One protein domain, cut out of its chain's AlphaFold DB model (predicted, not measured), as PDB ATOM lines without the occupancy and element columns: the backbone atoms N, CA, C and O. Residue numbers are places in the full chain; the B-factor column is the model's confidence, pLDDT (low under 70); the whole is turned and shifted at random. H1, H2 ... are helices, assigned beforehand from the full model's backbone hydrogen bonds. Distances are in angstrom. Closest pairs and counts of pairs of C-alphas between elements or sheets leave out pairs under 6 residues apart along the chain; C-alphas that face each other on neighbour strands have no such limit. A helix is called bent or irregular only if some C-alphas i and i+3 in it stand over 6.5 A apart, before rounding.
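What this domain is: This is residues 420 to 595 of the 1276 residues of the protein "Kinesin motor domain-containing protein" of Tulasnella calospora MUT 4182 (UniProt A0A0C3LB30). The model is a long, thin rod of helices: the bent helix H1 runs along it as two arms, H1a and H1b, and the chain folds back beside them as H2 and then H3. H4 turns again and runs the same way as H1a and H1b; H3 and H4 both pass the bend and pack on both arms in the middle of the rod, while the hairpin of H1b and H2 makes one end and residues 420 to 431 of H1a stick out at the other. H1a, H1b, H3 and H4 form a bundle, helices packed along one another, and residues 590 to 595 at the end of H4 also stick out. The printed part has 176 residues with four named helices, in the order H1, H2, H3, H4, and no named strand; its class is all helix. It is extended, with a radius of gyration of the C-alphas of 27.3 A and spans of 105 by 31 by 22 A.

How they stand to each other: H1, residues 420 to 491, was assigned as one helix by its hydrogen bonds but is bent: C-alphas 453 and 456 are 7.1 A apart. Its arms, H1a of residues 420 to 453 and H1b of residues 456 to 491, stand at a tilt of 35.2 degrees, only just steep. H2, residues 496 to 516, forms a helical hairpin with H1b, opposite ways at a shallow tilt of 28 degrees. They touch, and their closest C-alphas, those of Ala 471 and Asp 512, are 5.2 A apart. H3, residues 521 to 544, touches H2 only at the corner by their link, the closest C-alphas being those of Thr 515 and Val 522, 6.8 A apart. H3 touches H1b with residues 522 to 533 alone, at a steep tilt of 41 degrees, and the closest C-alphas, of Ser 457 and Ala 529, are 5.0 A apart. It touches H1a with residues 536 to 543 alone, at a shallow tilt of 8 degrees, opposite ways; the closest C-alphas are those of Ile 447 and Leu 540, 7.2 A apart. H4, residues 553 to 595, forms a second helical hairpin with H3, at a shallow tilt of 17 degrees, and the closest C-alphas, of Ser 544 and Lys 560, are 5.7 A apart. H4 touches H1a with residues 555 to 570 alone, the same way at a shallow tilt of 22 degrees; the closest C-alphas are those of Ser 451 and Arg 566, 6.4 A apart. With residues 570 to 585 alone it touches H1b, the same way at a steep tilt of 40 degrees, and the closest C-alphas, of Gly 462 and Arg 578, are 4.3 A apart. H2 is apart from H1a and from H4. Every O i to N i+4 pair is within hydrogen-bond range in H1a, H1b, H2 and H3, and 38 of 39 are in H4.

Where its parts are: H1a begins at C-alpha 420, at (-76.143, -28.564, -4.515), and is 49.1 A long from first to last C-alpha. H1b is 53.3 A long and ends at C-alpha 491, at (24.919, -11.075, -17.405). H2 is 30.5 A long and H3 34.9 A. H4 is 63.4 A long and ends at C-alpha 595, at (5.528, -32.477, -33.962).

The domain as a whole: The two C-alphas farthest apart, those of Gly 420 and Pro 493, are 105.0 A apart. Without the stretches that stand free, residues 420 to 431 and 590 to 595, the body of 158 residues spans 87 by 28 by 21 A. The printed part has no cut. The links from H1 to H2 and from H2 to H3 are tight, and the link from H3 to H4 is short. The mean pLDDT of the printed part is 84.4, and residues 420 to 426 and 546 to 549 are under 70.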
ATOM      1  N   GLY A 420     -76.179 -29.792  -3.720       69.31
ATOM      2  CA  GLY A 420     -76.143 -28.564  -4.515       69.31
ATOM      3  C   GLY A 420     -74.942 -27.669  -4.194       69.31
ATOM      4  O   GLY A 420     -74.274 -27.202  -5.115       69.31
ATOM      5  N   ARG A 421     -74.620 -27.458  -2.907       64.31
ATOM      6  CA  ARG A 421     -73.442 -26.671  -2.497       64.31
ATOM      7  C   ARG A 421     -72.131 -27.383  -2.785       64.31
ATOM      8  O   ARG A 421     -71.294 -26.794  -3.438       64.31
ATOM      9  N   ILE A 422     -71.969 -28.645  -2.403       60.22
ATOM     10  CA  ILE A 422     -70.781 -29.452  -2.706       60.22
ATOM     11  C   ILE A 422     -70.561 -29.512  -4.215       60.22
ATOM     12  O   ILE A 422     -69.418 -29.383  -4.623       60.22
ATOM     13  N   GLY A 423     -71.605 -29.622  -5.045       66.25
ATOM     14  CA  GLY A 423     -71.488 -29.503  -6.503       66.25
ATOM     15  C   GLY A 423     -71.011 -28.119  -6.960       66.25
ATOM     16  O   GLY A 423     -70.031 -28.018  -7.697       66.25
ATOM     17  N   ALA A 424     -71.653 -27.045  -6.494       65.38
ATOM     18  CA  ALA A 424     -71.289 -25.673  -6.855       65.38
ATOM     19  C   ALA A 424     -69.885 -25.266  -6.364       65.38
ATOM     20  O   ALA A 424     -69.120 -24.677  -7.124       65.38
ATOM     21  N   ASP A 425     -69.528 -25.622  -5.130       64.31
ATOM     22  CA  ASP A 425     -68.242 -25.355  -4.486       64.31
ATOM     23  C   ASP A 425     -67.138 -26.241  -5.087       64.31
ATOM     24  O   ASP A 425     -66.048 -25.743  -5.363       64.31
ATOM     25  N   SER A 426     -67.432 -27.514  -5.397       66.75
ATOM     26  CA  SER A 426     -66.585 -28.394  -6.223       66.75
ATOM     27  C   SER A 426     -66.242 -27.723  -7.541       66.75
ATOM     28  O   SER A 426     -65.077 -27.640  -7.919       66.75
ATOM     29  N   ASP A 427     -67.252 -27.253  -8.266       71.81
ATOM     30  CA  ASP A 427     -67.056 -26.801  -9.635       71.81
ATOM     31  C   ASP A 427     -66.509 -25.368  -9.687       71.81
ATOM     32  O   ASP A 427     -65.763 -25.039 -10.609       71.81
ATOM     33  N   ALA A 428     -66.757 -24.546  -8.663       70.94
ATOM     34  CA  ALA A 428     -66.048 -23.292  -8.435       70.94
ATOM     35  C   ALA A 428     -64.569 -23.525  -8.069       70.94
ATOM     36  O   ALA A 428     -63.697 -22.851  -8.616       70.94
ATOM     37  N   ALA A 429     -64.266 -24.500  -7.204       70.38
ATOM     38  CA  ALA A 429     -62.893 -24.870  -6.857       70.38
ATOM     39  C   ALA A 429     -62.139 -25.461  -8.059       70.38
ATOM     40  O   ALA A 429     -61.012 -25.053  -8.328       70.38
ATOM     41  N   LYS A 430     -62.770 -26.345  -8.844       76.25
ATOM     42  CA  LYS A 430     -62.206 -26.886 -10.093       76.25
ATOM     43  C   LYS A 430     -61.935 -25.791 -11.124       76.25
ATOM     44  O   LYS A 430     -60.891 -25.840 -11.762       76.25
ATOM     45  N   ARG A 431     -62.829 -24.801 -11.278       77.69
ATOM     46  CA  ARG A 431     -62.600 -23.640 -12.165       77.69
ATOM     47  C   ARG A 431     -61.398 -22.823 -11.701       77.69
ATOM     48  O   ARG A 431     -60.454 -22.685 -12.466       77.69
ATOM     49  N   LYS A 432     -61.363 -22.411 -10.427       75.56
ATOM     50  CA  LYS A 432     -60.214 -21.693  -9.846       75.56
ATOM     51  C   LYS A 432     -58.900 -22.465  -9.995       75.56
ATOM     52  O   LYS A 432     -57.905 -21.888 -10.410       75.56
ATOM     53  N   HIS A 433     -58.897 -23.769  -9.722       75.81
ATOM     54  CA  HIS A 433     -57.709 -24.612  -9.869       75.81
ATOM     55  C   HIS A 433     -57.297 -24.796 -11.343       75.81
ATOM     56  O   HIS A 433     -56.108 -24.887 -11.643       75.81
ATOM     57  N   ALA A 434     -58.244 -24.850 -12.285       81.69
ATOM     58  CA  ALA A 434     -57.942 -24.895 -13.717       81.69
ATOM     59  C   ALA A 434     -57.376 -23.558 -14.228       81.69
ATOM     60  O   ALA A 434     -56.418 -23.560 -14.998       81.69
ATOM     61  N   GLU A 435     -57.918 -22.433 -13.760       80.88
ATOM     62  CA  GLU A 435     -57.432 -21.078 -14.047       80.88
ATOM     63  C   GLU A 435     -56.018 -20.866 -13.477       80.88
ATOM     64  O   GLU A 435     -55.105 -20.517 -14.225       80.88
ATOM     65  N   ALA A 436     -55.802 -21.176 -12.193       79.44
ATOM     66  CA  ALA A 436     -54.499 -21.106 -11.527       79.44
ATOM     67  C   ALA A 436     -53.449 -22.000 -12.206       79.44
ATOM     68  O   ALA A 436     -52.336 -21.554 -12.490       79.44
ATOM     69  N   LYS A 437     -53.817 -23.246 -12.550       83.06
ATOM     70  CA  LYS A 437     -52.931 -24.149 -13.295       83.06
ATOM     71  C   LYS A 437     -52.590 -23.590 -14.678       83.06
ATOM     72  O   LYS A 437     -51.421 -23.591 -15.046       83.06
ATOM     73  N   SER A 438     -53.575 -23.089 -15.427       84.56
ATOM     74  CA  SER A 438     -53.348 -22.498 -16.752       84.56
ATOM     75  C   SER A 438     -52.414 -21.285 -16.688       84.56
ATOM     76  O   SER A 438     -51.577 -21.107 -17.575       84.56
ATOM     77  N   GLU A 439     -52.506 -20.479 -15.629       83.56
ATOM     78  CA  GLU A 439     -51.613 -19.342 -15.408       83.56
ATOM     79  C   GLU A 439     -50.193 -19.784 -15.011       83.56
ATOM     80  O   GLU A 439     -49.219 -19.251 -15.545       83.56
ATOM     81  N   MET A 440     -50.053 -20.821 -14.176       82.25
ATOM     82  CA  MET A 440     -48.755 -21.420 -13.838       82.25
ATOM     83  C   MET A 440     -48.085 -22.087 -15.056       82.25
ATOM     84  O   MET A 440     -46.895 -21.873 -15.290       82.25
ATOM     85  N   ASP A 441     -48.832 -22.838 -15.873       85.31
ATOM     86  CA  ASP A 441     -48.326 -23.467 -17.104       85.31
ATOM     87  C   ASP A 441     -47.871 -22.393 -18.116       85.31
ATOM     88  O   ASP A 441     -46.819 -22.528 -18.745       85.31
ATOM     89  N   ARG A 442     -48.595 -21.266 -18.211       86.69
ATOM     90  CA  ARG A 442     -48.199 -20.103 -19.026       86.69
ATOM     91  C   ARG A 442     -46.911 -19.440 -18.526       86.69
ATOM     92  O   ARG A 442     -46.097 -19.021 -19.347       86.69
ATOM     93  N   LEU A 443     -46.715 -19.328 -17.211       84.19
ATOM     94  CA  LEU A 443     -45.496 -18.748 -16.634       84.19
ATOM     95  C   LEU A 443     -44.277 -19.659 -16.835       84.19
ATOM     96  O   LEU A 443     -43.213 -19.156 -17.190       84.19
ATOM     97  N   ARG A 444     -44.434 -20.986 -16.719       86.31
ATOM     98  CA  ARG A 444     -43.380 -21.948 -17.094       86.31
ATOM     99  C   ARG A 444     -42.998 -21.843 -18.570       86.31
ATOM    100  O   ARG A 444     -41.815 -21.815 -18.891       86.31
ATOM    101  N   ALA A 445     -43.978 -21.729 -19.470       87.94
ATOM    102  CA  ALA A 445     -43.712 -21.557 -20.899       87.94
ATOM    103  C   ALA A 445     -42.948 -20.251 -21.212       87.94
ATOM    104  O   ALA A 445     -42.046 -20.254 -22.047       87.94
ATOM    105  N   ASP A 446     -43.260 -19.153 -20.511       85.88
ATOM    106  CA  ASP A 446     -42.528 -17.879 -20.613       85.88
ATOM    107  C   ASP A 446     -41.072 -18.015 -20.119       85.88
ATOM    108  O   ASP A 446     -40.147 -17.558 -20.793       85.88
ATOM    109  N   ILE A 447     -40.848 -18.699 -18.988       86.62
ATOM    110  CA  ILE A 447     -39.505 -19.001 -18.453       86.62
ATOM    111  C   ILE A 447     -38.701 -19.869 -19.435       86.62
ATOM    112  O   ILE A 447     -37.555 -19.535 -19.742       86.62
ATOM    113  N   GLN A 448     -39.301 -20.940 -19.965       86.69
ATOM    114  CA  GLN A 448     -38.655 -21.859 -20.907       86.69
ATOM    115  C   GLN A 448     -38.217 -21.138 -22.186       86.69
ATOM    116  O   GLN A 448     -37.036 -21.167 -22.533       86.69
ATOM    117  N   LEU A 449     -39.137 -20.416 -22.834       89.38
ATOM    118  CA  LEU A 449     -38.863 -19.665 -24.062       89.38
ATOM    119  C   LEU A 449     -37.739 -18.636 -23.861       89.38
ATOM    120  O   LEU A 449     -36.917 -18.411 -24.749       89.38
ATOM    121  N   LYS A 450     -37.669 -17.998 -22.689       84.38
ATOM    122  CA  LYS A 450     -36.598 -17.046 -22.356       84.38
ATOM    123  C   LYS A 450     -35.256 -17.731 -22.106       84.38
ATOM    124  O   LYS A 450     -34.232 -17.178 -22.498       84.38
ATOM    125  N   SER A 451     -35.261 -18.920 -21.503       87.06
ATOM    126  CA  SER A 451     -34.054 -19.734 -21.319       87.06
ATOM    127  C   SER A 451     -33.472 -20.164 -22.670       87.06
ATOM    128  O   SER A 451     -32.300 -19.923 -22.956       87.06
ATOM    129  N   GLU A 452     -34.319 -20.696 -23.556       88.38
ATOM    130  CA  GLU A 452     -33.944 -21.117 -24.911       88.38
ATOM    131  C   GLU A 452     -33.377 -19.958 -25.743       88.38
ATOM    132  O   GLU A 452     -32.316 -20.105 -26.351       88.38
ATOM    133  N   ASN A 453     -34.012 -18.781 -25.696       88.44
ATOM    134  CA  ASN A 453     -33.529 -17.581 -26.386       88.44
ATOM    135  C   ASN A 453     -32.173 -17.064 -25.860       88.44
ATOM    136  O   ASN A 453     -31.413 -16.484 -26.633       88.44
ATOM    137  N   ASN A 454     -31.844 -17.269 -24.577       90.25
ATOM    138  CA  ASN A 454     -30.557 -16.850 -23.999       90.25
ATOM    139  C   ASN A 454     -29.447 -17.921 -24.120       90.25
ATOM    140  O   ASN A 454     -28.259 -17.603 -24.029       90.25
ATOM    141  N   ARG A 455     -29.802 -19.186 -24.385       92.56
ATOM    142  CA  ARG A 455     -28.858 -20.305 -24.575       92.56
ATOM    143  C   ARG A 455     -27.690 -20.018 -25.538       92.56
ATOM    144  O   ARG A 455     -26.559 -20.309 -25.146       92.56
ATOM    145  N   PRO A 456     -27.872 -19.445 -26.750       91.94
ATOM    146  CA  PRO A 456     -26.736 -19.138 -27.626       91.94
ATOM    147  C   PRO A 456     -25.789 -18.082 -27.030       91.94
ATOM    148  O   PRO A 456     -24.575 -18.204 -27.180       91.94
ATOM    149  N   SER A 457     -26.311 -17.091 -26.299       90.69
ATOM    150  CA  SER A 457     -25.501 -16.076 -25.611       90.69
ATOM    151  C   SER A 457     -24.698 -16.663 -24.446       90.69
ATOM    152  O   SER A 457     -23.553 -16.265 -24.230       90.69
ATOM    153  N   ALA A 458     -25.250 -17.644 -23.726       89.38
ATOM    154  CA  ALA A 458     -24.520 -18.390 -22.700       89.38
ATOM    155  C   ALA A 458     -23.350 -19.197 -23.301       89.38
ATOM    156  O   ALA A 458     -22.233 -19.127 -22.786       89.38
ATOM    157  N   ILE A 459     -23.572 -19.883 -24.431       93.00
ATOM    158  CA  ILE A 459     -22.526 -20.622 -25.161       93.00
ATOM    159  C   ILE A 459     -21.430 -19.667 -25.661       93.00
ATOM    160  O   ILE A 459     -20.250 -19.910 -25.414       93.00
ATOM    161  N   GLU A 460     -21.791 -18.554 -26.310       91.38
ATOM    162  CA  GLU A 460     -20.816 -17.560 -26.790       91.38
ATOM    163  C   GLU A 460     -19.987 -16.963 -25.641       91.38
ATOM    164  O   GLU A 460     -18.771 -16.803 -25.779       91.38
ATOM    165  N   GLY A 461     -20.614 -16.695 -24.490       91.06
ATOM    166  CA  GLY A 461     -19.920 -16.257 -23.279       91.06
ATOM    167  C   GLY A 461     -18.900 -17.284 -22.781       91.06
ATOM    168  O   GLY A 461     -17.757 -16.917 -22.514       91.06
ATOM    169  N   GLY A 462     -19.281 -18.565 -22.712       90.56
ATOM    170  CA  GLY A 462     -18.383 -19.664 -22.338       90.56
ATOM    171  C   GLY A 462     -17.189 -19.803 -23.286       90.56
ATOM    172  O   GLY A 462     -16.044 -19.828 -22.836       90.56
ATOM    173  N   VAL A 463     -17.435 -19.777 -24.601       93.44
ATOM    174  CA  VAL A 463     -16.382 -19.839 -25.632       93.44
ATOM    175  C   VAL A 463     -15.409 -18.661 -25.518       93.44
ATOM    176  O   VAL A 463     -14.193 -18.857 -25.590       93.44
ATOM    177  N   CYS A 464     -15.899 -17.433 -25.320       91.56
ATOM    178  CA  CYS A 464     -15.027 -16.261 -25.183       91.56
ATOM    179  C   CYS A 464     -14.205 -16.306 -23.881       91.56
ATOM    180  O   CYS A 464     -13.014 -15.997 -23.895       91.56
ATOM    181  N   GLU A 465     -14.808 -16.745 -22.775       90.88
ATOM    182  CA  GLU A 465     -14.135 -16.918 -21.483       90.88
ATOM    183  C   GLU A 465     -13.062 -18.024 -21.529       90.88
ATOM    184  O   GLU A 465     -11.968 -17.844 -20.986       90.88
ATOM    185  N   GLY A 466     -13.325 -19.128 -22.238       91.00
ATOM    186  CA  GLY A 466     -12.347 -20.185 -22.513       91.00
ATOM    187  C   GLY A 466     -11.155 -19.675 -23.322       91.00
ATOM    188  O   GLY A 466     -10.014 -19.855 -22.902       91.00
ATOM    189  N   ASN A 467     -11.403 -18.943 -24.414       90.31
ATOM    190  CA  ASN A 467     -10.345 -18.352 -25.246       90.31
ATOM    191  C   ASN A 467      -9.466 -17.356 -24.465       90.31
ATOM    192  O   ASN A 467      -8.243 -17.379 -24.594       90.31
ATOM    193  N   ILE A 468     -10.066 -16.515 -23.618       90.38
ATOM    194  CA  ILE A 468      -9.335 -15.580 -22.745       90.38
ATOM    195  C   ILE A 468      -8.524 -16.330 -21.677       90.38
ATOM    196  O   ILE A 468      -7.392 -15.946 -21.386       90.38
ATOM    197  N   THR A 469      -9.066 -17.411 -21.110       91.62
ATOM    198  CA  THR A 469      -8.350 -18.258 -20.138       91.62
ATOM    199  C   THR A 469      -7.141 -18.940 -20.790       91.62
ATOM    200  O   THR A 469      -6.043 -18.901 -20.241       91.62
ATOM    201  N   ALA A 470      -7.318 -19.487 -21.996       90.50
ATOM    202  CA  ALA A 470      -6.260 -20.104 -22.791       90.50
ATOM    203  C   ALA A 470      -5.141 -19.114 -23.171       90.50
ATOM    204  O   ALA A 470      -3.962 -19.441 -23.042       90.50
ATOM    205  N   ALA A 471      -5.500 -17.897 -23.601       88.56
ATOM    206  CA  ALA A 471      -4.533 -16.853 -23.946       88.56
ATOM    207  C   ALA A 471      -3.711 -16.385 -22.733       88.56
ATOM    208  O   ALA A 471      -2.506 -16.186 -22.861       88.56
ATOM    209  N   LYS A 472      -4.322 -16.274 -21.541       91.19
ATOM    210  CA  LYS A 472      -3.586 -15.992 -20.293       91.19
ATOM    211  C   LYS A 472      -2.572 -17.087 -19.978       91.19
ATOM    212  O   LYS A 472      -1.390 -16.794 -19.877       91.19
ATOM    213  N   ALA A 473      -3.009 -18.348 -19.924       88.44
ATOM    214  CA  ALA A 473      -2.137 -19.470 -19.574       88.44
ATOM    215  C   ALA A 473      -0.907 -19.596 -20.500       88.44
ATOM    216  O   ALA A 473       0.198 -19.863 -20.029       88.44
ATOM    217  N   ARG A 474      -1.072 -19.349 -21.809       88.62
ATOM    218  CA  ARG A 474       0.049 -19.284 -22.767       88.62
ATOM    219  C   ARG A 474       0.962 -18.082 -22.540       88.62
ATOM    220  O   ARG A 474       2.184 -18.234 -22.566       88.62
ATOM    221  N   LEU A 475       0.382 -16.901 -22.330       89.56
ATOM    222  CA  LEU A 475       1.125 -15.663 -22.121       89.56
ATOM    223  C   LEU A 475       1.952 -15.705 -20.832       89.56
ATOM    224  O   LEU A 475       3.109 -15.298 -20.850       89.56
ATOM    225  N   ASP A 476       1.397 -16.232 -19.745       88.62
ATOM    226  CA  ASP A 476       2.084 -16.328 -18.456       88.62
ATOM    227  C   ASP A 476       3.268 -17.313 -18.540       88.62
ATOM    228  O   ASP A 476       4.381 -16.967 -18.144       88.62
ATOM    229  N   ALA A 477       3.093 -18.475 -19.186       87.50
ATOM    230  CA  ALA A 477       4.195 -19.404 -19.469       87.50
ATOM    231  C   ALA A 477       5.284 -18.784 -20.373       87.50
ATOM    232  O   ALA A 477       6.481 -18.954 -20.134       87.50
ATOM    233  N   THR A 478       4.874 -18.013 -21.386       88.69
ATOM    234  CA  THR A 478       5.784 -17.307 -22.305       88.69
ATOM    235  C   THR A 478       6.563 -16.203 -21.581       88.69
ATOM    236  O   THR A 478       7.756 -16.033 -21.823       88.69
ATOM    237  N   ARG A 479       5.926 -15.483 -20.649       90.06
ATOM    238  CA  ARG A 479       6.556 -14.443 -19.819       90.06
ATOM    239  C   ARG A 479       7.578 -15.007 -18.840       90.06
ATOM    240  O   ARG A 479       8.642 -14.414 -18.710       90.06
ATOM    241  N   VAL A 480       7.308 -16.155 -18.211       90.50
ATOM    242  CA  VAL A 480       8.299 -16.835 -17.352       90.50
ATOM    243  C   VAL A 480       9.559 -17.179 -18.152       90.50
ATOM    244  O   VAL A 480      10.668 -16.895 -17.700       90.50
ATOM    245  N   ARG A 481       9.411 -17.723 -19.370       90.06
ATOM    246  CA  ARG A 481      10.566 -18.049 -20.219       90.06
ATOM    247  C   ARG A 481      11.293 -16.805 -20.745       90.06
ATOM    248  O   ARG A 481      12.519 -16.804 -20.777       90.06
ATOM    249  N   LEU A 482      10.568 -15.743 -21.101       87.19
ATOM    250  CA  LEU A 482      11.177 -14.458 -21.463       87.19
ATOM    251  C   LEU A 482      11.987 -13.872 -20.300       87.19
ATOM    252  O   LEU A 482      13.141 -13.526 -20.510       87.19
ATOM    253  N   GLY A 483      11.453 -13.858 -19.074       86.50
ATOM    254  CA  GLY A 483      12.179 -13.372 -17.895       86.50
ATOM    255  C   GLY A 483      13.488 -14.126 -17.629       86.50
ATOM    256  O   GLY A 483      14.501 -13.502 -17.330       86.50
ATOM    257  N   GLN A 484      13.508 -15.451 -17.827       88.12
ATOM    258  CA  GLN A 484      14.746 -16.246 -17.761       88.12
ATOM    259  C   GLN A 484      15.772 -15.826 -18.824       88.12
ATOM    260  O   GLN A 484      16.952 -15.678 -18.518       88.12
ATOM    261  N   LEU A 485      15.335 -15.636 -20.072       85.69
ATOM    262  CA  LEU A 485      16.215 -15.199 -21.163       85.69
ATOM    263  C   LEU A 485      16.717 -13.764 -20.952       85.69
ATOM    264  O   LEU A 485      17.839 -13.453 -21.337       85.69
ATOM    265  N   GLU A 486      15.922 -12.898 -20.325       84.00
ATOM    266  CA  GLU A 486      16.289 -11.505 -20.055       84.00
ATOM    267  C   GLU A 486      17.219 -11.352 -18.845       84.00
ATOM    268  O   GLU A 486      18.101 -10.498 -18.887       84.00
ATOM    269  N   ALA A 487      17.124 -12.231 -17.840       84.12
ATOM    270  CA  ALA A 487      18.146 -12.359 -16.798       84.12
ATOM    271  C   ALA A 487      19.494 -12.815 -17.390       84.12
ATOM    272  O   ALA A 487      20.513 -12.157 -17.197       84.12
ATOM    273  N   LEU A 488      19.492 -13.875 -18.210       82.94
ATOM    274  CA  LEU A 488      20.700 -14.361 -18.894       82.94
ATOM    275  C   LEU A 488      21.318 -13.302 -19.830       82.94
ATOM    276  O   LEU A 488      22.540 -13.219 -19.941       82.94
ATOM    277  N   ALA A 489      20.488 -12.467 -20.469       80.62
ATOM    278  CA  ALA A 489      20.929 -11.354 -21.313       80.62
ATOM    279  C   ALA A 489      21.537 -10.170 -20.539       80.62
ATOM    280  O   ALA A 489      22.224  -9.345 -21.145       80.62
ATOM    281  N   ALA A 490      21.258 -10.046 -19.236       78.81
ATOM    282  CA  ALA A 490      21.824  -8.997 -18.390       78.81
ATOM    283  C   ALA A 490      23.262  -9.324 -17.956       78.81
ATOM    284  O   ALA A 490      24.082  -8.417 -17.824       78.81
ATOM    285  N   GLU A 491      23.579 -10.610 -17.777       76.75
ATOM    286  CA  GLU A 491      24.919 -11.075 -17.405       76.75
ATOM    287  C   GLU A 491      25.865 -11.185 -18.606       76.75
ATOM    288  O   GLU A 491      27.033 -10.808 -18.510       76.75
ATOM    289  N   ASN A 492      25.388 -11.715 -19.740       79.31
ATOM    290  CA  ASN A 492      26.208 -11.966 -20.927       79.31
ATOM    291  C   ASN A 492      25.424 -11.755 -22.239       79.31
ATOM    292  O   ASN A 492      24.208 -11.945 -22.274       79.31
ATOM    293  N   PRO A 493      26.098 -11.438 -23.364       77.94
ATOM    294  CA  PRO A 493      25.456 -11.422 -24.676       77.94
ATOM    295  C   PRO A 493      24.872 -12.800 -25.022       77.94
ATOM    296  O   PRO A 493      25.608 -13.788 -25.090       77.94
ATOM    297  N   LEU A 494      23.558 -12.870 -25.261       79.56
ATOM    298  CA  LEU A 494      22.883 -14.126 -25.594       79.56
ATOM    299  C   LEU A 494      23.477 -14.768 -26.866       79.56
ATOM    300  O   LEU A 494      23.614 -14.090 -27.890       79.56
ATOM    301  N   PRO A 495      23.765 -16.086 -26.853       85.19
ATOM    302  CA  PRO A 495      24.042 -16.850 -28.064       85.19
ATOM    303  C   PRO A 495      22.924 -16.696 -29.102       85.19
ATOM    304  O   PRO A 495      21.745 -16.620 -28.750       85.19
ATOM    305  N   THR A 496      23.288 -16.722 -30.386       83.06
ATOM    306  CA  THR A 496      22.384 -16.465 -31.524       83.06
ATOM    307  C   THR A 496      21.089 -17.284 -31.481       83.06
ATOM    308  O   THR A 496      20.028 -16.772 -31.834       83.06
ATOM    309  N   ASP A 497      21.156 -18.534 -31.014       79.50
ATOM    310  CA  ASP A 497      19.998 -19.427 -30.904       79.50
ATOM    311  C   ASP A 497      19.028 -19.023 -29.776       79.50
ATOM    312  O   ASP A 497      17.816 -19.181 -29.925       79.50
ATOM    313  N   LEU A 498      19.527 -18.455 -28.668       83.81
ATOM    314  CA  LEU A 498      18.697 -17.990 -27.547       83.81
ATOM    315  C   LEU A 498      18.086 -16.609 -27.808       83.81
ATOM    316  O   LEU A 498      16.944 -16.367 -27.423       83.81
ATOM    317  N   GLU A 499      18.782 -15.717 -28.517       82.06
ATOM    318  CA  GLU A 499      18.167 -14.467 -28.989       82.06
ATOM    319  C   GLU A 499      17.105 -14.755 -30.076       82.06
ATOM    320  O   GLU A 499      16.056 -14.113 -30.109       82.06
ATOM    321  N   ALA A 500      17.291 -15.798 -30.900       81.94
ATOM    322  CA  ALA A 500      16.241 -16.289 -31.797       81.94
ATOM    323  C   ALA A 500      15.032 -16.881 -31.036       81.94
ATOM    324  O   ALA A 500      13.888 -16.615 -31.417       81.94
ATOM    325  N   GLU A 501      15.257 -17.623 -29.940       82.88
ATOM    326  CA  GLU A 501      14.187 -18.073 -29.032       82.88
ATOM    327  C   GLU A 501      13.419 -16.871 -28.452       82.88
ATOM    328  O   GLU A 501      12.189 -16.817 -28.526       82.88
ATOM    329  N   ARG A 502      14.142 -15.862 -27.949       84.81
ATOM    330  CA  ARG A 502      13.581 -14.634 -27.369       84.81
ATOM    331  C   ARG A 502      12.684 -13.881 -28.353       84.81
ATOM    332  O   ARG A 502      11.541 -13.571 -28.016       84.81
ATOM    333  N   VAL A 503      13.156 -13.635 -29.578       86.69
ATOM    334  CA  VAL A 503      12.375 -12.950 -30.627       86.69
ATOM    335  C   VAL A 503      11.126 -13.757 -31.016       86.69
ATOM    336  O   VAL A 503      10.054 -13.183 -31.230       86.69
ATOM    337  N   MET A 504      11.213 -15.093 -31.050       85.25
ATOM    338  CA  MET A 504      10.052 -15.951 -31.304       85.25
ATOM    339  C   MET A 504       9.013 -15.859 -30.173       85.25
ATOM    340  O   MET A 504       7.819 -15.705 -30.443       85.25
ATOM    341  N   LEU A 505       9.453 -15.893 -28.913       85.81
ATOM    342  CA  LEU A 505       8.586 -15.769 -27.738       85.81
ATOM    343  C   LEU A 505       7.931 -14.379 -27.640       85.81
ATOM    344  O   LEU A 505       6.747 -14.297 -27.322       85.81
ATOM    345  N   GLN A 506       8.639 -13.304 -28.000       86.88
ATOM    346  CA  GLN A 506       8.072 -11.949 -28.103       86.88
ATOM    347  C   GLN A 506       6.977 -11.847 -29.185       86.88
ATOM    348  O   GLN A 506       5.976 -11.153 -29.002       86.88
ATOM    349  N   SER A 507       7.113 -12.569 -30.303       86.81
ATOM    350  CA  SER A 507       6.069 -12.628 -31.339       86.81
ATOM    351  C   SER A 507       4.820 -13.392 -30.872       86.81
ATOM    352  O   SER A 507       3.693 -13.042 -31.244       86.81
ATOM    353  N   LEU A 508       5.002 -14.445 -30.070       85.31
ATOM    354  CA  LEU A 508       3.905 -15.214 -29.477       85.31
ATOM    355  C   LEU A 508       3.193 -14.422 -28.369       85.31
ATOM    356  O   LEU A 508       1.964 -14.323 -28.400       85.31
ATOM    357  N   SER A 509       3.936 -13.783 -27.456       86.12
ATOM    358  CA  SER A 509       3.354 -12.963 -26.385       86.12
ATOM    359  C   SER A 509       2.537 -11.800 -26.946       86.12
ATOM    360  O   SER A 509       1.403 -11.598 -26.518       86.12
ATOM    361  N   ALA A 510       3.036 -11.104 -27.975       85.75
ATOM    362  CA  ALA A 510       2.299 -10.041 -28.655       85.75
ATOM    363  C   ALA A 510       0.945 -10.524 -29.217       85.75
ATOM    364  O   ALA A 510      -0.045  -9.788 -29.183       85.75
ATOM    365  N   THR A 511       0.873 -11.770 -29.696       85.12
ATOM    366  CA  THR A 511      -0.355 -12.355 -30.254       85.12
ATOM    367  C   THR A 511      -1.391 -12.614 -29.154       85.12
ATOM    368  O   THR A 511      -2.532 -12.150 -29.261       85.12
ATOM    369  N   ASP A 512      -1.004 -13.263 -28.052       86.06
ATOM    370  CA  ASP A 512      -1.914 -13.488 -26.920       86.06
ATOM    371  C   ASP A 512      -2.283 -12.178 -26.195       86.06
ATOM    372  O   ASP A 512      -3.448 -11.974 -25.841       86.06
ATOM    373  N   GLU A 513      -1.370 -11.209 -26.090       86.38
ATOM    374  CA  GLU A 513      -1.682  -9.874 -25.567       86.38
ATOM    375  C   GLU A 513      -2.725  -9.133 -26.410       86.38
ATOM    376  O   GLU A 513      -3.630  -8.519 -25.839       86.38
ATOM    377  N   THR A 514      -2.683  -9.204 -27.749       85.75
ATOM    378  CA  THR A 514      -3.749  -8.595 -28.575       85.75
ATOM    379  C   THR A 514      -5.121  -9.232 -28.347       85.75
ATOM    380  O   THR A 514      -6.132  -8.533 -28.433       85.75
ATOM    381  N   THR A 515      -5.171 -10.513 -27.969       83.56
ATOM    382  CA  THR A 515      -6.415 -11.204 -27.593       83.56
ATOM    383  C   THR A 515      -6.939 -10.721 -26.235       83.56
ATOM    384  O   THR A 515      -8.152 -10.602 -26.050       83.56
ATOM    385  N   LEU A 516      -6.046 -10.375 -25.302       85.56
ATOM    386  CA  LEU A 516      -6.389  -9.919 -23.950       85.56
ATOM    387  C   LEU A 516      -6.676  -8.411 -23.832       85.56
ATOM    388  O   LEU A 516      -7.294  -7.995 -22.848       85.56
ATOM    389  N   ARG A 517      -6.294  -7.583 -24.818       86.81
ATOM    390  CA  ARG A 517      -6.657  -6.149 -24.870       86.81
ATOM    391  C   ARG A 517      -8.175  -5.958 -24.784       86.81
ATOM    392  O   ARG A 517      -8.932  -6.692 -25.416       86.81
ATOM    393  N   LYS A 518      -8.626  -4.939 -24.043       76.62
ATOM    394  CA  LYS A 518     -10.058  -4.665 -23.786       76.62
ATOM    395  C   LYS A 518     -10.879  -4.508 -25.072       76.62
ATOM    396  O   LYS A 518     -12.020  -4.953 -25.122       76.62
ATOM    397  N   ASP A 519     -10.269  -3.952 -26.115       80.38
ATOM    398  CA  ASP A 519     -10.898  -3.714 -27.418       80.38
ATOM    399  C   ASP A 519     -10.923  -4.952 -28.333       80.38
ATOM    400  O   ASP A 519     -11.451  -4.875 -29.444       80.38
ATOM    401  N   SER A 520     -10.366  -6.094 -27.902       87.38
ATOM    402  CA  SER A 520     -10.307  -7.312 -28.717       87.38
ATOM    403  C   SER A 520     -11.703  -7.819 -29.084       87.38
ATOM    404  O   SER A 520     -12.672  -7.684 -28.333       87.38
ATOM    405  N   THR A 521     -11.817  -8.461 -30.248       86.81
ATOM    406  CA  THR A 521     -13.090  -9.022 -30.728       86.81
ATOM    407  C   THR A 521     -13.668 -10.064 -29.766       86.81
ATOM    408  O   THR A 521     -14.888 -10.189 -29.670       86.81
ATOM    409  N   VAL A 522     -12.819 -10.768 -29.008       86.75
ATOM    410  CA  VAL A 522     -13.227 -11.732 -27.975       86.75
ATOM    411  C   VAL A 522     -13.801 -11.015 -26.750       86.75
ATOM    412  O   VAL A 522     -14.887 -11.373 -26.298       86.75
ATOM    413  N   ASN A 523     -13.151  -9.953 -26.259       85.44
ATOM    414  CA  ASN A 523     -13.666  -9.151 -25.143       85.44
ATOM    415  C   ASN A 523     -14.972  -8.420 -25.505       85.44
ATOM    416  O   ASN A 523     -15.914  -8.411 -24.711       85.44
ATOM    417  N   GLN A 524     -15.091  -7.886 -26.726       87.44
ATOM    418  CA  GLN A 524     -16.338  -7.276 -27.208       87.44
ATOM    419  C   GLN A 524     -17.502  -8.281 -27.287       87.44
ATOM    420  O   GLN A 524     -18.643  -7.922 -26.989       87.44
ATOM    421  N   ARG A 525     -17.238  -9.537 -27.674       89.81
ATOM    422  CA  ARG A 525     -18.248 -10.613 -27.691       89.81
ATOM    423  C   ARG A 525     -18.614 -11.063 -26.278       89.81
ATOM    424  O   ARG A 525     -19.800 -11.145 -25.970       89.81
ATOM    425  N   LEU A 526     -17.628 -11.232 -25.391       89.44
ATOM    426  CA  LEU A 526     -17.861 -11.535 -23.977       89.44
ATOM    427  C   LEU A 526     -18.727 -10.462 -23.297       89.44
ATOM    428  O   LEU A 526     -19.657 -10.806 -22.574       89.44
ATOM    429  N   ALA A 527     -18.494  -9.175 -23.575       86.38
ATOM    430  CA  ALA A 527     -19.317  -8.086 -23.049       86.38
ATOM    431  C   ALA A 527     -20.782  -8.166 -23.527       86.38
ATOM    432  O   ALA A 527     -21.704  -7.993 -22.731       86.38
ATOM    433  N   ARG A 528     -21.021  -8.492 -24.807       87.31
ATOM    434  CA  ARG A 528     -22.381  -8.693 -25.352       87.31
ATOM    435  C   ARG A 528     -23.080  -9.891 -24.702       87.31
ATOM    436  O   ARG A 528     -24.220  -9.755 -24.262       87.31
ATOM    437  N   ALA A 529     -22.384 -11.020 -24.577       88.81
ATOM    438  CA  ALA A 529     -22.883 -12.213 -23.892       88.81
ATOM    439  C   ALA A 529     -23.170 -11.952 -22.399       88.81
ATOM    440  O   ALA A 529     -24.195 -12.385 -21.876       88.81
ATOM    441  N   SER A 530     -22.306 -11.199 -21.712       87.44
ATOM    442  CA  SER A 530     -22.515 -10.797 -20.317       87.44
ATOM    443  C   SER A 530     -23.762  -9.925 -20.165       87.44
ATOM    444  O   SER A 530     -24.576 -10.179 -19.282       87.44
ATOM    445  N   ASN A 531     -23.964  -8.948 -21.054       87.69
ATOM    446  CA  ASN A 531     -25.144  -8.082 -21.027       87.69
ATOM    447  C   ASN A 531     -26.445  -8.864 -21.283       87.69
ATOM    448  O   ASN A 531     -27.444  -8.614 -20.610       87.69
ATOM    449  N   ALA A 532     -26.435  -9.837 -22.202       86.62
ATOM    450  CA  ALA A 532     -27.578 -10.725 -22.443       86.62
ATOM    451  C   ALA A 532     -27.939 -11.546 -21.190       86.62
ATOM    452  O   ALA A 532     -29.096 -11.553 -20.770       86.62
ATOM    453  N   ASN A 533     -26.940 -12.139 -20.526       85.88
ATOM    454  CA  ASN A 533     -27.142 -12.873 -19.275       85.88
ATOM    455  C   ASN A 533     -27.662 -11.970 -18.136       85.88
ATOM    456  O   ASN A 533     -28.599 -12.356 -17.440       85.88
ATOM    457  N   SER A 534     -27.144 -10.744 -17.988       85.75
ATOM    458  CA  SER A 534     -27.648  -9.773 -16.999       85.75
ATOM    459  C   SER A 534     -29.112  -9.378 -17.239       85.75
ATOM    460  O   SER A 534     -29.886  -9.245 -16.287       85.75
ATOM    461  N   LEU A 535     -29.519  -9.219 -18.505       85.69
ATOM    462  CA  LEU A 535     -30.913  -8.967 -18.883       85.69
ATOM    463  C   LEU A 535     -31.807 -10.185 -18.607       85.69
ATOM    464  O   LEU A 535     -32.927 -10.023 -18.119       85.69
ATOM    465  N   PHE A 536     -31.310 -11.399 -18.852       85.88
ATOM    466  CA  PHE A 536     -32.004 -12.640 -18.509       85.88
ATOM    467  C   PHE A 536     -32.194 -12.791 -16.987       85.88
ATOM    468  O   PHE A 536     -33.305 -13.075 -16.541       85.88
ATOM    469  N   ASP A 537     -31.179 -12.483 -16.173       85.31
ATOM    470  CA  ASP A 537     -31.279 -12.479 -14.704       85.31
ATOM    471  C   ASP A 537     -32.249 -11.422 -14.159       85.31
ATOM    472  O   ASP A 537     -32.900 -11.630 -13.131       85.31
ATOM    473  N   ALA A 538     -32.349 -10.260 -14.809       83.81
ATOM    474  CA  ALA A 538     -33.376  -9.270 -14.489       83.81
ATOM    475  C   ALA A 538     -34.779  -9.778 -14.871       83.81
ATOM    476  O   ALA A 538     -35.726  -9.634 -14.095       83.81
ATOM    477  N   MET A 539     -34.909 -10.427 -16.031       82.50
ATOM    478  CA  MET A 539     -36.172 -10.972 -16.525       82.50
ATOM    479  C   MET A 539     -36.680 -12.149 -15.676       82.50
ATOM    480  O   MET A 539     -37.869 -12.182 -15.371       82.50
ATOM    481  N   LEU A 540     -35.812 -13.075 -15.243       83.44
ATOM    482  CA  LEU A 540     -36.185 -14.173 -14.337       83.44
ATOM    483  C   LEU A 540     -36.698 -13.644 -12.994       83.44
ATOM    484  O   LEU A 540     -37.772 -14.056 -12.548       83.44
ATOM    485  N   ARG A 541     -35.992 -12.679 -12.380       81.56
ATOM    486  CA  ARG A 541     -36.456 -12.009 -11.152       81.56
ATOM    487  C   ARG A 541     -37.832 -11.382 -11.358       81.56
ATOM    488  O   ARG A 541     -38.769 -11.735 -10.645       81.56
ATOM    489  N   ALA A 542     -37.996 -10.598 -12.424       80.00
ATOM    490  CA  ALA A 542     -39.257  -9.958 -12.799       80.00
ATOM    491  C   ALA A 542     -40.376 -10.916 -13.271       80.00
ATOM    492  O   ALA A 542     -41.486 -10.450 -13.542       80.00
ATOM    493  N   VAL A 543     -40.128 -12.230 -13.382       75.19
ATOM    494  CA  VAL A 543     -41.173 -13.270 -13.458       75.19
ATOM    495  C   VAL A 543     -41.446 -13.852 -12.069       75.19
ATOM    496  O   VAL A 543     -42.605 -13.928 -11.673       75.19
ATOM    497  N   SER A 544     -40.406 -14.187 -11.300       70.06
ATOM    498  CA  SER A 544     -40.528 -14.765  -9.950       70.06
ATOM    499  C   SER A 544     -41.161 -13.832  -8.902       70.06
ATOM    500  O   SER A 544     -41.718 -14.300  -7.910       70.06
ATOM    501  N   GLU A 545     -41.096 -12.517  -9.127       71.44
ATOM    502  CA  GLU A 545     -41.648 -11.475  -8.252       71.44
ATOM    503  C   GLU A 545     -43.079 -11.053  -8.642       71.44
ATOM    504  O   GLU A 545     -43.714 -10.281  -7.919       71.44
ATOM    505  N   ARG A 546     -43.631 -11.575  -9.752       67.31
ATOM    506  CA  ARG A 546     -45.027 -11.322 -10.151       67.31
ATOM    507  C   ARG A 546     -45.989 -12.040  -9.214       67.31
ATOM    508  O   ARG A 546     -46.380 -13.180  -9.452       67.31
ATOM    509  N   ARG A 547     -46.437 -11.330  -8.182       58.50
ATOM    510  CA  ARG A 547     -47.650 -11.702  -7.451       58.50
ATOM    511  C   ARG A 547     -48.849 -11.584  -8.390       58.50
ATOM    512  O   ARG A 547     -49.170 -10.490  -8.844       58.50
ATOM    513  N   SER A 548     -49.485 -12.715  -8.665       66.25
ATOM    514  CA  SER A 548     -50.844 -12.780  -9.196       66.25
ATOM    515  C   SER A 548     -51.745 -13.296  -8.086       66.25
ATOM    516  O   SER A 548     -51.426 -14.315  -7.474       66.25
ATOM    517  N   ASP A 549     -52.888 -12.649  -7.861       68.50
ATOM    518  CA  ASP A 549     -53.868 -13.011  -6.821       68.50
ATOM    519  C   ASP A 549     -54.595 -14.354  -7.096       68.50
ATOM    520  O   ASP A 549     -55.602 -14.680  -6.469       68.50
ATOM    521  N   ARG A 550     -54.105 -15.117  -8.083       72.50
ATOM    522  CA  ARG A 550     -54.632 -16.393  -8.587       72.50
ATOM    523  C   ARG A 550     -53.714 -17.587  -8.312       72.50
ATOM    524  O   ARG A 550     -54.088 -18.705  -8.649       72.50
ATOM    525  N   LEU A 551     -52.513 -17.361  -7.776       78.06
ATOM    526  CA  LEU A 551     -51.515 -18.403  -7.526       78.06
ATOM    527  C   LEU A 551     -51.303 -18.586  -6.022       78.06
ATOM    528  O   LEU A 551     -50.914 -17.645  -5.332       78.06
ATOM    529  N   ASP A 552     -51.514 -19.807  -5.533       79.06
ATOM    530  CA  ASP A 552     -51.223 -20.176  -4.145       79.06
ATOM    531  C   ASP A 552     -49.705 -20.173  -3.878       79.06
ATOM    532  O   ASP A 552     -48.911 -20.437  -4.786       79.06
ATOM    533  N   ASP A 553     -49.286 -19.965  -2.624       78.00
ATOM    534  CA  ASP A 553     -47.863 -19.883  -2.234       78.00
ATOM    535  C   ASP A 553     -47.026 -21.077  -2.736       78.00
ATOM    536  O   ASP A 553     -45.901 -20.906  -3.207       78.00
ATOM    537  N   VAL A 554     -47.599 -22.287  -2.728       80.31
ATOM    538  CA  VAL A 554     -46.949 -23.511  -3.234       80.31
ATOM    539  C   VAL A 554     -46.719 -23.457  -4.750       80.31
ATOM    540  O   VAL A 554     -45.681 -23.916  -5.229       80.31
ATOM    541  N   MET A 555     -47.644 -22.874  -5.523       81.06
ATOM    542  CA  MET A 555     -47.451 -22.664  -6.966       81.06
ATOM    543  C   MET A 555     -46.406 -21.578  -7.226       81.06
ATOM    544  O   MET A 555     -45.561 -21.738  -8.106       81.06
ATOM    545  N   VAL A 556     -46.411 -20.505  -6.429       82.19
ATOM    546  CA  VAL A 556     -45.414 -19.428  -6.502       82.19
ATOM    547  C   VAL A 556     -44.005 -19.963  -6.215       82.19
ATOM    548  O   VAL A 556     -43.077 -19.679  -6.973       82.19
ATOM    549  N   ASP A 557     -43.826 -20.795  -5.187       82.06
ATOM    550  CA  ASP A 557     -42.537 -21.440  -4.900       82.06
ATOM    551  C   ASP A 557     -42.146 -22.481  -5.958       82.06
ATOM    552  O   ASP A 557     -40.969 -22.575  -6.311       82.06
ATOM    553  N   THR A 558     -43.116 -23.176  -6.558       85.12
ATOM    554  CA  THR A 558     -42.887 -24.075  -7.705       85.12
ATOM    555  C   THR A 558     -42.404 -23.322  -8.958       85.12
ATOM    556  O   THR A 558     -41.615 -23.852  -9.737       85.12
ATOM    557  N   ILE A 559     -42.837 -22.073  -9.161       86.19
ATOM    558  CA  ILE A 559     -42.340 -21.208 -10.246       86.19
ATOM    559  C   ILE A 559     -40.928 -20.690  -9.919       86.19
ATOM    560  O   ILE A 559     -40.075 -20.629 -10.805       86.19
ATOM    561  N   LYS A 560     -40.629 -20.379  -8.648       85.38
ATOM    562  CA  LYS A 560     -39.267 -20.005  -8.212       85.38
ATOM    563  C   LYS A 560     -38.263 -21.151  -8.369       85.38
ATOM    564  O   LYS A 560     -37.107 -20.882  -8.690       85.38
ATOM    565  N   THR A 561     -38.653 -22.404  -8.122       85.69
ATOM    566  CA  THR A 561     -37.754 -23.557  -8.302       85.69
ATOM    567  C   THR A 561     -37.514 -23.878  -9.775       85.69
ATOM    568  O   THR A 561     -36.365 -24.113 -10.136       85.69
ATOM    569  N   ASP A 562     -38.529 -23.780 -10.640       86.88
ATOM    570  CA  ASP A 562     -38.359 -23.900 -12.099       86.88
ATOM    571  C   ASP A 562     -37.438 -22.792 -12.652       86.88
ATOM    572  O   ASP A 562     -36.463 -23.078 -13.344       86.88
ATOM    573  N   ALA A 563     -37.636 -21.531 -12.243       86.62
ATOM    574  CA  ALA A 563     -36.750 -20.423 -12.621       86.62
ATOM    575  C   ALA A 563     -35.284 -20.635 -12.178       86.62
ATOM    576  O   ALA A 563     -34.360 -20.310 -12.926       86.62
ATOM    577  N   LYS A 564     -35.055 -21.208 -10.984       87.00
ATOM    578  CA  LYS A 564     -33.710 -21.593 -10.516       87.00
ATOM    579  C   LYS A 564     -33.113 -22.725 -11.354       87.00
ATOM    580  O   LYS A 564     -31.956 -22.617 -11.748       87.00
ATOM    581  N   LEU A 565     -33.899 -23.762 -11.657       89.88
ATOM    582  CA  LEU A 565     -33.472 -24.897 -12.480       89.88
ATOM    583  C   LEU A 565     -32.995 -24.429 -13.862       89.88
ATOM    584  O   LEU A 565     -31.882 -24.757 -14.274       89.88
ATOM    585  N   ARG A 566     -33.778 -23.574 -14.537       88.75
ATOM    586  CA  ARG A 566     -33.407 -23.022 -15.853       88.75
ATOM    587  C   ARG A 566     -32.170 -22.129 -15.809       88.75
ATOM    588  O   ARG A 566     -31.419 -22.098 -16.782       88.75
ATOM    589  N   ARG A 567     -31.904 -21.450 -14.687       88.50
ATOM    590  CA  ARG A 567     -30.640 -20.724 -14.499       88.50
ATOM    591  C   ARG A 567     -29.453 -21.685 -14.419       88.50
ATOM    592  O   ARG A 567     -28.495 -21.506 -15.164       88.50
ATOM    593  N   THR A 568     -29.549 -22.736 -13.600       88.44
ATOM    594  CA  THR A 568     -28.478 -23.739 -13.464       88.44
ATOM    595  C   THR A 568     -28.207 -24.525 -14.750       88.44
ATOM    596  O   THR A 568     -27.048 -24.791 -15.051       88.44
ATOM    597  N   GLU A 569     -29.233 -24.824 -15.558       90.88
ATOM    598  CA  GLU A 569     -29.061 -25.439 -16.887       90.88
ATOM    599  C   GLU A 569     -28.235 -24.551 -17.838       90.88
ATOM    600  O   GLU A 569     -27.380 -25.048 -18.573       90.88
ATOM    601  N   LEU A 570     -28.455 -23.231 -17.822       89.38
ATOM    602  CA  LEU A 570     -27.699 -22.285 -18.650       89.38
ATOM    603  C   LEU A 570     -26.255 -22.099 -18.170       89.38
ATOM    604  O   LEU A 570     -25.349 -22.021 -19.001       89.38
ATOM    605  N   ASP A 571     -26.019 -22.071 -16.855       88.81
ATOM    606  CA  ASP A 571     -24.659 -22.015 -16.306       88.81
ATOM    607  C   ASP A 571     -23.869 -23.296 -16.605       88.81
ATOM    608  O   ASP A 571     -22.706 -23.210 -17.001       88.81
ATOM    609  N   GLN A 572     -24.500 -24.473 -16.520       92.25
ATOM    610  CA  GLN A 572     -23.880 -25.741 -16.917       92.25
ATOM    611  C   GLN A 572     -23.442 -25.711 -18.390       92.25
ATOM    612  O   GLN A 572     -22.306 -26.063 -18.707       92.25
ATOM    613  N   VAL A 573     -24.308 -25.225 -19.285       92.75
ATOM    614  CA  VAL A 573     -24.007 -25.086 -20.721       92.75
ATOM    615  C   VAL A 573     -22.889 -24.070 -20.979       92.75
ATOM    616  O   VAL A 573     -22.036 -24.305 -21.837       92.75
ATOM    617  N   LYS A 574     -22.835 -22.965 -20.221       91.56
ATOM    618  CA  LYS A 574     -21.723 -22.003 -20.284       91.56
ATOM    619  C   LYS A 574     -20.396 -22.651 -19.865       91.56
ATOM    620  O   LYS A 574     -19.384 -22.435 -20.532       91.56
ATOM    621  N   VAL A 575     -20.389 -23.435 -18.783       92.00
ATOM    622  CA  VAL A 575     -19.187 -24.132 -18.292       92.00
ATOM    623  C   VAL A 575     -18.713 -25.178 -19.302       92.00
ATOM    624  O   VAL A 575     -17.540 -25.156 -19.659       92.00
ATOM    625  N   GLN A 576     -19.613 -26.001 -19.847       93.19
ATOM    626  CA  GLN A 576     -19.290 -26.967 -20.908       93.19
ATOM    627  C   GLN A 576     -18.653 -26.281 -22.129       93.19
ATOM    628  O   GLN A 576     -17.595 -26.698 -22.591       93.19
ATOM    629  N   ALA A 577     -19.235 -25.174 -22.603       93.19
ATOM    630  CA  ALA A 577     -18.697 -24.415 -23.735       93.19
ATOM    631  C   ALA A 577     -17.313 -23.786 -23.456       93.19
ATOM    632  O   ALA A 577     -16.509 -23.629 -24.376       93.19
ATOM    633  N   ARG A 578     -17.017 -23.436 -22.196       93.38
ATOM    634  CA  ARG A 578     -15.676 -23.011 -21.760       93.38
ATOM    635  C   ARG A 578     -14.699 -24.190 -21.711       93.38
ATOM    636  O   ARG A 578     -13.540 -24.023 -22.085       93.38
ATOM    637  N   GLU A 579     -15.149 -25.352 -21.249       92.00
ATOM    638  CA  GLU A 579     -14.330 -26.558 -21.118       92.00
ATOM    639  C   GLU A 579     -13.877 -27.089 -22.483       92.00
ATOM    640  O   GLU A 579     -12.683 -27.312 -22.668       92.00
ATOM    641  N   THR A 580     -14.779 -27.194 -23.468       94.75
ATOM    642  CA  THR A 580     -14.438 -27.666 -24.826       94.75
ATOM    643  C   THR A 580     -13.301 -26.850 -25.447       94.75
ATOM    644  O   THR A 580     -12.341 -27.424 -25.947       94.75
ATOM    645  N   VAL A 581     -13.333 -25.516 -25.333       93.94
ATOM    646  CA  VAL A 581     -12.273 -24.629 -25.859       93.94
ATOM    647  C   VAL A 581     -10.923 -24.845 -25.157       93.94
ATOM    648  O   VAL A 581      -9.862 -24.706 -25.774       93.94
ATOM    649  N   LEU A 582     -10.935 -25.190 -23.867       91.31
ATOM    650  CA  LEU A 582      -9.717 -25.515 -23.122       91.31
ATOM    651  C   LEU A 582      -9.175 -26.895 -23.524       91.31
ATOM    652  O   LEU A 582      -7.975 -27.014 -23.768       91.31
ATOM    653  N   GLN A 583     -10.041 -27.899 -23.683       91.94
ATOM    654  CA  GLN A 583      -9.670 -29.225 -24.192       91.94
ATOM    655  C   GLN A 583      -9.086 -29.143 -25.617       91.94
ATOM    656  O   GLN A 583      -8.014 -29.689 -25.872       91.94
ATOM    657  N   GLU A 584      -9.720 -28.389 -26.525       92.44
ATOM    658  CA  GLU A 584      -9.214 -28.109 -27.880       92.44
ATOM    659  C   GLU A 584      -7.839 -27.422 -27.853       92.44
ATOM    660  O   GLU A 584      -6.938 -27.800 -28.606       92.44
ATOM    661  N   THR A 585      -7.642 -26.449 -26.953       89.62
ATOM    662  CA  THR A 585      -6.348 -25.765 -26.780       89.62
ATOM    663  C   THR A 585      -5.256 -26.743 -26.337       89.62
ATOM    664  O   THR A 585      -4.174 -26.756 -26.928       89.62
ATOM    665  N   VAL A 586      -5.533 -27.576 -25.328       90.38
ATOM    666  CA  VAL A 586      -4.576 -28.565 -24.802       90.38
ATOM    667  C   VAL A 586      -4.247 -29.621 -25.859       90.38
ATOM    668  O   VAL A 586      -3.074 -29.931 -26.061       90.38
ATOM    669  N   ALA A 587      -5.241 -30.110 -26.605       89.38
ATOM    670  CA  ALA A 587      -5.025 -31.040 -27.713       89.38
ATOM    671  C   ALA A 587      -4.146 -30.424 -28.818       89.38
ATOM    672  O   ALA A 587      -3.195 -31.057 -29.283       89.38
ATOM    673  N   HIS A 588      -4.394 -29.165 -29.194       88.81
ATOM    674  CA  HIS A 588      -3.561 -28.447 -30.161       88.81
ATOM    675  C   HIS A 588      -2.115 -28.266 -29.658       88.81
ATOM    676  O   HIS A 588      -1.166 -28.445 -30.422       88.81
ATOM    677  N   GLN A 589      -1.919 -27.961 -28.370       85.38
ATOM    678  CA  GLN A 589      -0.585 -27.882 -27.762       85.38
ATOM    679  C   GLN A 589       0.125 -29.245 -27.734       85.38
ATOM    680  O   GLN A 589       1.296 -29.317 -28.102       85.38
ATOM    681  N   ALA A 590      -0.568 -30.334 -27.393       85.12
ATOM    682  CA  ALA A 590      -0.003 -31.684 -27.412       85.12
ATOM    683  C   ALA A 590       0.450 -32.106 -28.825       85.12
ATOM    684  O   ALA A 590       1.544 -32.650 -28.992       85.12
ATOM    685  N   VAL A 591      -0.334 -31.785 -29.862       89.19
ATOM    686  CA  VAL A 591       0.043 -32.015 -31.269       89.19
ATOM    687  C   VAL A 591       1.249 -31.159 -31.680       89.19
ATOM    688  O   VAL A 591       2.153 -31.659 -32.350       89.19
ATOM    689  N   MET A 592       1.317 -29.891 -31.260       82.06
ATOM    690  CA  MET A 592       2.483 -29.024 -31.497       82.06
ATOM    691  C   MET A 592       3.759 -29.594 -30.853       82.06
ATOM    692  O   MET A 592       4.794 -29.668 -31.516       82.06
ATOM    693  N   ILE A 593       3.677 -30.056 -29.601       84.06
ATOM    694  CA  ILE A 593       4.796 -30.672 -28.870       84.06
ATOM    695  C   ILE A 593       5.231 -31.982 -29.542       84.06
ATOM    696  O   ILE A 593       6.418 -32.168 -29.794       84.06
ATOM    697  N   SER A 594       4.290 -32.857 -29.909       80.06
ATOM    698  CA  SER A 594       4.583 -34.115 -30.614       80.06
ATOM    699  C   SER A 594       5.304 -33.877 -31.950       80.06
ATOM    700  O   SER A 594       6.331 -34.500 -32.237       80.06
ATOM    701  N   ASN A 595       4.851 -32.889 -32.731       82.19
ATOM    702  CA  ASN A 595       5.528 -32.477 -33.962       82.19
ATOM    703  C   ASN A 595       6.944 -31.930 -33.707       82.19
ATOM    704  O   ASN A 595       7.863 -32.252 -34.464       82.19
TER     705      ASN A 595